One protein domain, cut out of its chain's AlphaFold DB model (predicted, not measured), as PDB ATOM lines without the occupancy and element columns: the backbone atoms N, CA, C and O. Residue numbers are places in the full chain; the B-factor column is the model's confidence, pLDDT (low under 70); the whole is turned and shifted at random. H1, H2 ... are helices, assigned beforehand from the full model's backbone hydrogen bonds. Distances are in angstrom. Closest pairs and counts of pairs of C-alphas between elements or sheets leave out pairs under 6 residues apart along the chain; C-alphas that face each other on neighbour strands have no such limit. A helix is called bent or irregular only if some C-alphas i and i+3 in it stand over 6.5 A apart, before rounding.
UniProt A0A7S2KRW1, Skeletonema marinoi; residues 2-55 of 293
ATOM      1  N   ALA A   2      37.610  36.853 -20.199       48.31
ATOM      2  CA  ALA A   2      38.099  35.602 -19.608       48.31
ATOM      3  C   ALA A   2      39.630  35.645 -19.421       48.31
ATOM      4  O   ALA A   2      40.327  34.717 -19.797       48.31
ATOM      5  N   TYR A   3      40.158  36.745 -18.876       48.72
ATOM      6  CA  TYR A   3      41.605  37.026 -18.855       48.72
ATOM      7  C   TYR A   3      42.270  36.895 -17.473       48.72
ATOM      8  O   TYR A   3      43.368  37.395 -17.274       48.72
ATOM      9  N   ALA A   4      41.632  36.245 -16.494       51.47
ATOM     10  CA  ALA A   4      42.214  36.092 -15.151       51.47
ATOM     11  C   ALA A   4      42.868  34.719 -14.899       51.47
ATOM     12  O   ALA A   4      43.603  34.564 -13.927       51.47
ATOM     13  N   ALA A   5      42.605  33.714 -15.742       54.84
ATOM     14  CA  ALA A   5      43.069  32.343 -15.508       54.84
ATOM     15  C   ALA A   5      44.538  32.115 -15.910       54.84
ATOM     16  O   ALA A   5      45.191  31.248 -15.327       54.84
ATOM     17  N   ASP A   6      45.060  32.920 -16.839       57.88
ATOM     18  CA  ASP A   6      46.399  32.743 -17.420       57.88
ATOM     19  C   ASP A   6      47.493  33.544 -16.690       57.88
ATOM     20  O   ASP A   6      48.671  33.448 -17.021       57.88
ATOM     21  N   LEU A   7      47.126  34.307 -15.654       66.44
ATOM     22  CA  LEU A   7      48.047  35.133 -14.858       66.44
ATOM     23  C   LEU A   7      48.638  34.396 -13.640       66.44
ATOM     24  O   LEU A   7      49.417  34.981 -12.889       66.44
ATOM     25  N   CYS A   8      48.272  33.129 -13.400       68.50
ATOM     26  CA  CYS A   8      48.713  32.369 -12.226       68.50
ATOM     27  C   CYS A   8      49.470  31.083 -12.604       68.50
ATOM     28  O   CYS A   8      49.034  30.302 -13.446       68.50
ATOM     29  N   GLY A   9      50.620  30.841 -11.960       78.75
ATOM     30  CA  GLY A   9      51.431  29.640 -12.197       78.75
ATOM     31  C   GLY A   9      50.718  28.345 -11.781       78.75
ATOM     32  O   GLY A   9      49.903  28.340 -10.857       78.75
ATOM     33  N   SER A  10      51.061  27.216 -12.414       72.62
ATOM     34  CA  SER A  10      50.399  25.905 -12.227       72.62
ATOM     35  C   SER A  10      50.283  25.451 -10.763       72.62
ATOM     36  O   SER A  10      49.259  24.903 -10.354       72.62
ATOM     37  N   LYS A  11      51.295  25.756  -9.941       73.50
ATOM     38  CA  LYS A  11      51.315  25.476  -8.493       73.50
ATOM     39  C   LYS A  11      50.272  26.291  -7.719       73.50
ATOM     40  O   LYS A  11      49.651  25.771  -6.793       73.50
ATOM     41  N   LEU A  12      50.064  27.550  -8.106       71.62
ATOM     42  CA  LEU A  12      49.044  28.420  -7.520       71.62
ATOM     43  C   LEU A  12      47.649  28.026  -8.024       71.62
ATOM     44  O   LEU A  12      46.710  27.987  -7.237       71.62
ATOM     45  N   ARG A  13      47.529  27.606  -9.291       71.38
ATOM     46  CA  ARG A  13      46.284  27.079  -9.873       71.38
ATOM     47  C   ARG A  13      45.800  25.798  -9.186       71.38
ATOM     48  O   ARG A  13      44.604  25.660  -8.958       71.38
ATOM     49  N   GLY A  14      46.704  24.886  -8.818       68.50
ATOM     50  CA  GLY A  14      46.359  23.673  -8.060       68.50
ATOM     51  C   GLY A  14      45.857  23.968  -6.642       68.50
ATOM     52  O   GLY A  14      44.903  23.346  -6.187       68.50
ATOM     53  N   LYS A  15      46.444  24.971  -5.972       71.25
ATOM     54  CA  LYS A  15      46.011  25.433  -4.639       71.25
ATOM     55  C   LYS A  15      44.719  26.248  -4.671       71.25
ATOM     56  O   LYS A  15      43.902  26.121  -3.766       71.25
ATOM     57  N   LEU A  16      44.510  27.051  -5.712       64.25
ATOM     58  CA  LEU A  16      43.297  27.852  -5.885       64.25
ATOM     59  C   LEU A  16      42.160  27.084  -6.567       64.25
ATOM     60  O   LEU A  16      41.026  27.533  -6.489       64.25
ATOM     61  N   GLY A  17      42.415  25.942  -7.211       63.91
ATOM     62  CA  GLY A  17      41.423  25.217  -8.013       63.91
ATOM     63  C   GLY A  17      40.169  24.795  -7.240       63.91
ATOM     64  O   GLY A  17      39.076  24.835  -7.800       63.91
ATOM     65  N   ALA A  18      40.305  24.468  -5.951       59.88
ATOM     66  CA  ALA A  18      39.161  24.196  -5.080       59.88
ATOM     67  C   ALA A  18      38.362  25.479  -4.765       59.88
ATOM     68  O   ALA A  18      37.148  25.515  -4.939       59.88
ATOM     69  N   VAL A  19      39.055  26.569  -4.418       61.50
ATOM     70  CA  VAL A  19      38.455  27.856  -4.008       61.50
ATOM     71  C   VAL A  19      37.863  28.643  -5.195       61.50
ATOM     72  O   VAL A  19      36.855  29.343  -5.067       61.50
ATOM     73  N   LEU A  20      38.446  28.520  -6.392       56.94
ATOM     74  CA  LEU A  20      37.946  29.160  -7.615       56.94
ATOM     75  C   LEU A  20      36.659  28.493  -8.127       56.94
ATOM     76  O   LEU A  20      35.803  29.162  -8.700       56.94
ATOM     77  N   ASN A  21      36.514  27.181  -7.914       61.56
ATOM     78  CA  ASN A  21      35.321  26.442  -8.323       61.56
ATOM     79  C   ASN A  21      34.101  26.830  -7.466       61.56
ATOM     80  O   ASN A  21      33.012  27.004  -8.001       61.56
ATOM     81  N   GLU A  22      34.297  27.054  -6.163       57.16
ATOM     82  CA  GLU A  22      33.240  27.500  -5.240       57.16
ATOM     83  C   GLU A  22      32.818  28.963  -5.480       57.16
ATOM     84  O   GLU A  22      31.637  29.307  -5.414       57.16
ATOM     85  N   SER A  23      33.761  29.848  -5.819       56.94
ATOM     86  CA  SER A  23      33.451  31.260  -6.109       56.94
ATOM     87  C   SER A  23      32.774  31.471  -7.470       56.94
ATOM     88  O   SER A  23      31.956  32.383  -7.603       56.94
ATOM     89  N   ALA A  24      33.026  30.604  -8.455       55.97
ATOM     90  CA  ALA A  24      32.327  30.632  -9.742       55.97
ATOM     91  C   ALA A  24      30.855  30.184  -9.639       55.97
ATOM     92  O   ALA A  24      30.026  30.618 -10.443       55.97
ATOM     93  N   THR A  25      30.502  29.350  -8.654       54.12
ATOM     94  CA  THR A  25      29.127  28.851  -8.479       54.12
ATOM     95  C   THR A  25      28.240  29.784  -7.663       54.12
ATOM     96  O   THR A  25      27.032  29.782  -7.860       54.12
ATOM     97  N   ASN A  26      28.795  30.613  -6.779       53.62
ATOM     98  CA  ASN A  26      27.981  31.347  -5.801       53.62
ATOM     99  C   ASN A  26      27.383  32.676  -6.307       53.62
ATOM    100  O   ASN A  26      26.522  33.234  -5.632       53.62
ATOM    101  N   PHE A  27      27.788  33.188  -7.479       52.62
ATOM    102  CA  PHE A  27      27.426  34.555  -7.902       52.62
ATOM    103  C   PHE A  27      26.763  34.705  -9.280       52.62
ATOM    104  O   PHE A  27      26.398  35.824  -9.641       52.62
ATOM    105  N   SER A  28      26.543  33.629 -10.046       57.31
ATOM    106  CA  SER A  28      25.889  33.731 -11.361       57.31
ATOM    107  C   SER A  28      24.665  32.814 -11.485       57.31
ATOM    108  O   SER A  28      24.824  31.595 -11.591       57.31
ATOM    109  N   PRO A  29      23.432  33.363 -11.548       59.88
ATOM    110  CA  PRO A  29      22.216  32.569 -11.760       59.88
ATOM    111  C   PRO A  29      22.215  31.823 -13.107       59.88
ATOM    112  O   PRO A  29      21.561  30.786 -13.244       59.88
ATOM    113  N   ALA A  30      22.997  32.303 -14.080       55.44
ATOM    114  CA  ALA A  30      23.184  31.643 -15.368       55.44
ATOM    115  C   ALA A  30      24.012  30.349 -15.261       55.44
ATOM    116  O   ALA A  30      23.777  29.421 -16.028       55.44
ATOM    117  N   LEU A  31      24.943  30.247 -14.303       54.31
ATOM    118  CA  LEU A  31      25.747  29.034 -14.103       54.31
ATOM    119  C   LEU A  31      25.000  27.965 -13.297       54.31
ATOM    120  O   LEU A  31      25.177  26.782 -13.582       54.31
ATOM    121  N   LEU A  32      24.120  28.356 -12.367       59.16
ATOM    122  CA  LEU A  32      23.224  27.427 -11.658       59.16
ATOM    123  C   LEU A  32      22.175  26.807 -12.585       59.16
ATOM    124  O   LEU A  32      21.878  25.622 -12.459       59.16
ATOM    125  N   SER A  33      21.648  27.606 -13.515       60.84
ATOM    126  CA  SER A  33      20.660  27.158 -14.506       60.84
ATOM    127  C   SER A  33      21.294  26.466 -15.713       60.84
ATOM    128  O   SER A  33      20.578  25.945 -16.559       60.84
ATOM    129  N   SER A  34      22.627  26.476 -15.824       66.88
ATOM    130  CA  SER A  34      23.320  25.767 -16.895       66.88
ATOM    131  C   SER A  34      23.384  24.271 -16.593       66.88
ATOM    132  O   SER A  34      23.658  23.866 -15.460       66.88
ATOM    133  N   ASP A  35      23.259  23.446 -17.632       65.38
ATOM    134  CA  ASP A  35      23.423  21.985 -17.556       65.38
ATOM    135  C   ASP A  35      24.797  21.535 -17.036       65.38
ATOM    136  O   ASP A  35      25.023  20.362 -16.762       65.38
ATOM    137  N   LYS A  36      25.732  22.476 -16.878       71.69
ATOM    138  CA  LYS A  36      27.108  22.245 -16.440       71.69
ATOM    139  C   LYS A  36      27.344  22.636 -14.981       71.69
ATOM    140  O   LYS A  36      28.500  22.668 -14.554       71.69
ATOM    141  N   SER A  37      26.298  22.943 -14.209       84.00
ATOM    142  CA  SER A  37      26.470  23.320 -12.806       84.00
ATOM    143  C   SER A  37      27.101  22.174 -11.996       84.00
ATOM    144  O   SER A  37      26.775  20.997 -12.158       84.00
ATOM    145  N   PHE A  38      28.055  22.510 -11.122       85.56
ATOM    146  CA  PHE A  38      28.773  21.525 -10.302       85.56
ATOM    147  C   PHE A  38      27.815  20.704  -9.426       85.56
ATOM    148  O   PHE A  38      27.935  19.482  -9.348       85.56
ATOM    149  N   ALA A  39      26.828  21.374  -8.823       87.25
ATOM    150  CA  ALA A  39      25.826  20.737  -7.977       87.25
ATOM    151  C   ALA A  39      24.968  19.724  -8.755       87.25
ATOM    152  O   ALA A  39      24.764  18.612  -8.271       87.25
ATOM    153  N   LYS A  40      24.536  20.059  -9.981       87.56
ATOM    154  CA  LYS A  40      23.774  19.148 -10.853       87.56
ATOM    155  C   LYS A  40      24.577  17.882 -11.171       87.56
ATOM    156  O   LYS A  40      24.096  16.781 -10.922       87.56
ATOM    157  N   ARG A  41      25.850  18.031 -11.563       89.38
ATOM    158  CA  ARG A  41      26.764  16.896 -11.813       89.38
ATOM    159  C   ARG A  41      26.955  16.008 -10.584       89.38
ATOM    160  O   ARG A  41      27.125  14.799 -10.712       89.38
ATOM    161  N   GLN A  42      26.980  16.598  -9.390       91.06
ATOM    162  CA  GLN A  42      27.132  15.833  -8.156       91.06
ATOM    163  C   GLN A  42      25.856  15.059  -7.798       91.06
ATOM    164  O   GLN A  42      25.953  13.926  -7.330       91.06
ATOM    165  N   LEU A  43      24.677  15.630  -8.056       91.44
ATOM    166  CA  LEU A  43      23.391  14.947  -7.890       91.44
ATOM    167  C   LEU A  43      23.244  13.772  -8.868       91.44
ATOM    168  O   LEU A  43      22.875  12.675  -8.449       91.44
ATOM    169  N   GLU A  44      23.609  13.965 -10.135       91.94
ATOM    170  CA  GLU A  44      23.583  12.913 -11.164       91.94
ATOM    171  C   GLU A  44      24.459  11.711 -10.797       91.94
ATOM    172  O   GLU A  44      24.023  10.566 -10.909       91.94
ATOM    173  N   LYS A  45      25.664  11.954 -10.261       93.69
ATOM    174  CA  LYS A  45      26.545  10.883  -9.755       93.69
ATOM    175  C   LYS A  45      25.906  10.046  -8.650       93.69
ATOM    176  O   LYS A  45      26.227   8.871  -8.517       93.69
ATOM    177  N   MET A  46      25.020  10.645  -7.858       92.00
ATOM    178  CA  MET A  46      24.300   9.973  -6.775       92.00
ATOM    179  C   MET A  46      22.987   9.327  -7.254       92.00
ATOM    180  O   MET A  46      22.201   8.851  -6.437       92.00
ATOM    181  N   GLY A  47      22.735   9.299  -8.567       92.75
ATOM    182  CA  GLY A  47      21.559   8.668  -9.168       92.75
ATOM    183  C   GLY A  47      20.309   9.548  -9.200       92.75
ATOM    184  O   GLY A  47      19.207   9.038  -9.432       92.75
ATOM    185  N   TRP A  48      20.446  10.857  -8.962       93.62
ATOM    186  CA  TRP A  48      19.364  11.807  -9.200       93.62
ATOM    187  C   TRP A  48      19.253  12.109 -10.694       93.62
ATOM    188  O   TRP A  48      20.249  12.377 -11.356       93.62
ATOM    189  N   THR A  49      18.035  12.089 -11.225       90.94
ATOM    190  CA  THR A  49      17.768  12.406 -12.631       90.94
ATOM    191  C   THR A  49      16.969  13.695 -12.735       90.94
ATOM    192  O   THR A  49      16.108  13.972 -11.891       90.94
ATOM    193  N   GLU A  50      17.213  14.458 -13.795       88.94
ATOM    194  CA  GLU A  50      16.502  15.706 -14.057       88.94
ATOM    195  C   GLU A  50      14.979  15.508 -14.019       88.94
ATOM    196  O   GLU A  50      14.436  14.538 -14.546       88.94
ATOM    197  N   GLY A  51      14.278  16.410 -13.332       89.12
ATOM    198  CA  GLY A  51      12.820  16.355 -13.197       89.12
ATOM    199  C   GLY A  51      12.288  15.358 -12.158       89.12
ATOM    200  O   GLY A  51      11.065  15.294 -11.962       89.12
ATOM    201  N   THR A  52      13.155  14.619 -11.454       92.19
ATOM    202  CA  THR A  52      12.748  13.766 -10.322       92.19
ATOM    203  C   THR A  52      12.879  14.478  -8.979       92.19
ATOM    204  O   THR A  52      13.769  15.301  -8.771       92.19
ATOM    205  N   GLY A  53      11.961  14.178  -8.058       92.06
ATOM    206  CA  GLY A  53      12.064  14.630  -6.675       92.06
ATOM    207  C   GLY A  53      13.173  13.887  -5.933       92.06
ATOM    208  O   GLY A  53      13.568  12.785  -6.316       92.06
ATOM    209  N   LEU A  54      13.677  14.474  -4.849       91.19
ATOM    210  CA  LEU A  54      14.630  13.797  -3.965       91.19
ATOM    211  C   LEU A  54      13.928  12.753  -3.072       91.19
ATOM    212  O   LEU A  54      12.713  12.775  -2.884       91.19
ATOM    213  N   GLY A  55      14.714  11.841  -2.493       92.19
ATOM    214  CA  GLY A  55      14.254  10.830  -1.533       92.19
ATOM    215  C   GLY A  55      14.128   9.420  -2.118       92.19
ATOM    216  O   GLY A  55      14.163   9.223  -3.330       92.19
TER     217      GLY A  55
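AT A GLANCE: This is residues 2 to 55 of the 293 residues of a protein of Skeletonema marinoi (UniProt A0A7S2KRW1). This is a loose zigzag of three helices strung out one after another, with no packed core: the long, kinked H1 leads to a corner where the short H2 sits, and from there H3 heads off about perpendicular to H1. Residues 26 to 31, of which 29 to 31 belong to H2, stick out at that corner, and stretches with no named element lie before H1 and after H3. The printed part has 54 residues, with three named helices in the order H1, H2, H3 and no named strand; the class is all helix, with 28 residues in the helices. The whole is loose, with a radius of gyration of the C-alphas of 14.4 A and spans of 42 by 21 by 14 A.

HOW THE PARTS SIT: Start at Ala 2 and read on to H1, residues 10 to 25, where you will find a kink of 54 degrees near residue 18. H1 is irregular, but only just: C-alphas 15 and 18 are 7.0 A apart. Three residues further on, after a tight link, comes H2, residues 29 to 32. H1 and H2 are close but not clearly touching; their closest C-alphas are those of Thr 25 and Leu 31, 6.6 A apart. Another tight link, of five residues, leads to H3, residues 38 to 45. H2 and H3 are only just apart, their closest C-alphas being 8.1 A from each other. Look back from H3 to H1: they are close but not clearly touching, with the C-alphas of Thr 25 and Phe 38 the closest pair at 7.6 A. Their lines stand about perpendicular, at 88 degrees, though the line of H1 is a rough one. In H3 every O i to N i+4 pair is within hydrogen-bond range, in H1 10 of 12 are, and H2 is too short for such a pair.

IN THESE COORDINATES: Find C-alpha 10 at (50.399, 25.905, -12.227); from there H1 runs 21.8 A to C-alpha 25 at (29.127, 28.851, -8.479). H2, from Pro 29 to Leu 32, measures 5.2 A. H3 begins at Phe 38 and runs 10.9 A to C-alpha 45 at (26.545, 10.883, -9.755).

THE WHOLE: The two C-alphas farthest apart are those of Leu 7 and Gly 55, 43.7 A, and the outline is only just a rod. The printed part has no cut, and both links between helices are tight. In the B-factor column the mean pLDDT of the printed part is 71.7; look for values under 70 at residues 2 to 8, residue 14 and residues 16 to 35. The mean pLDDT is 64 in H1, 57 in H2 and 90 in H3.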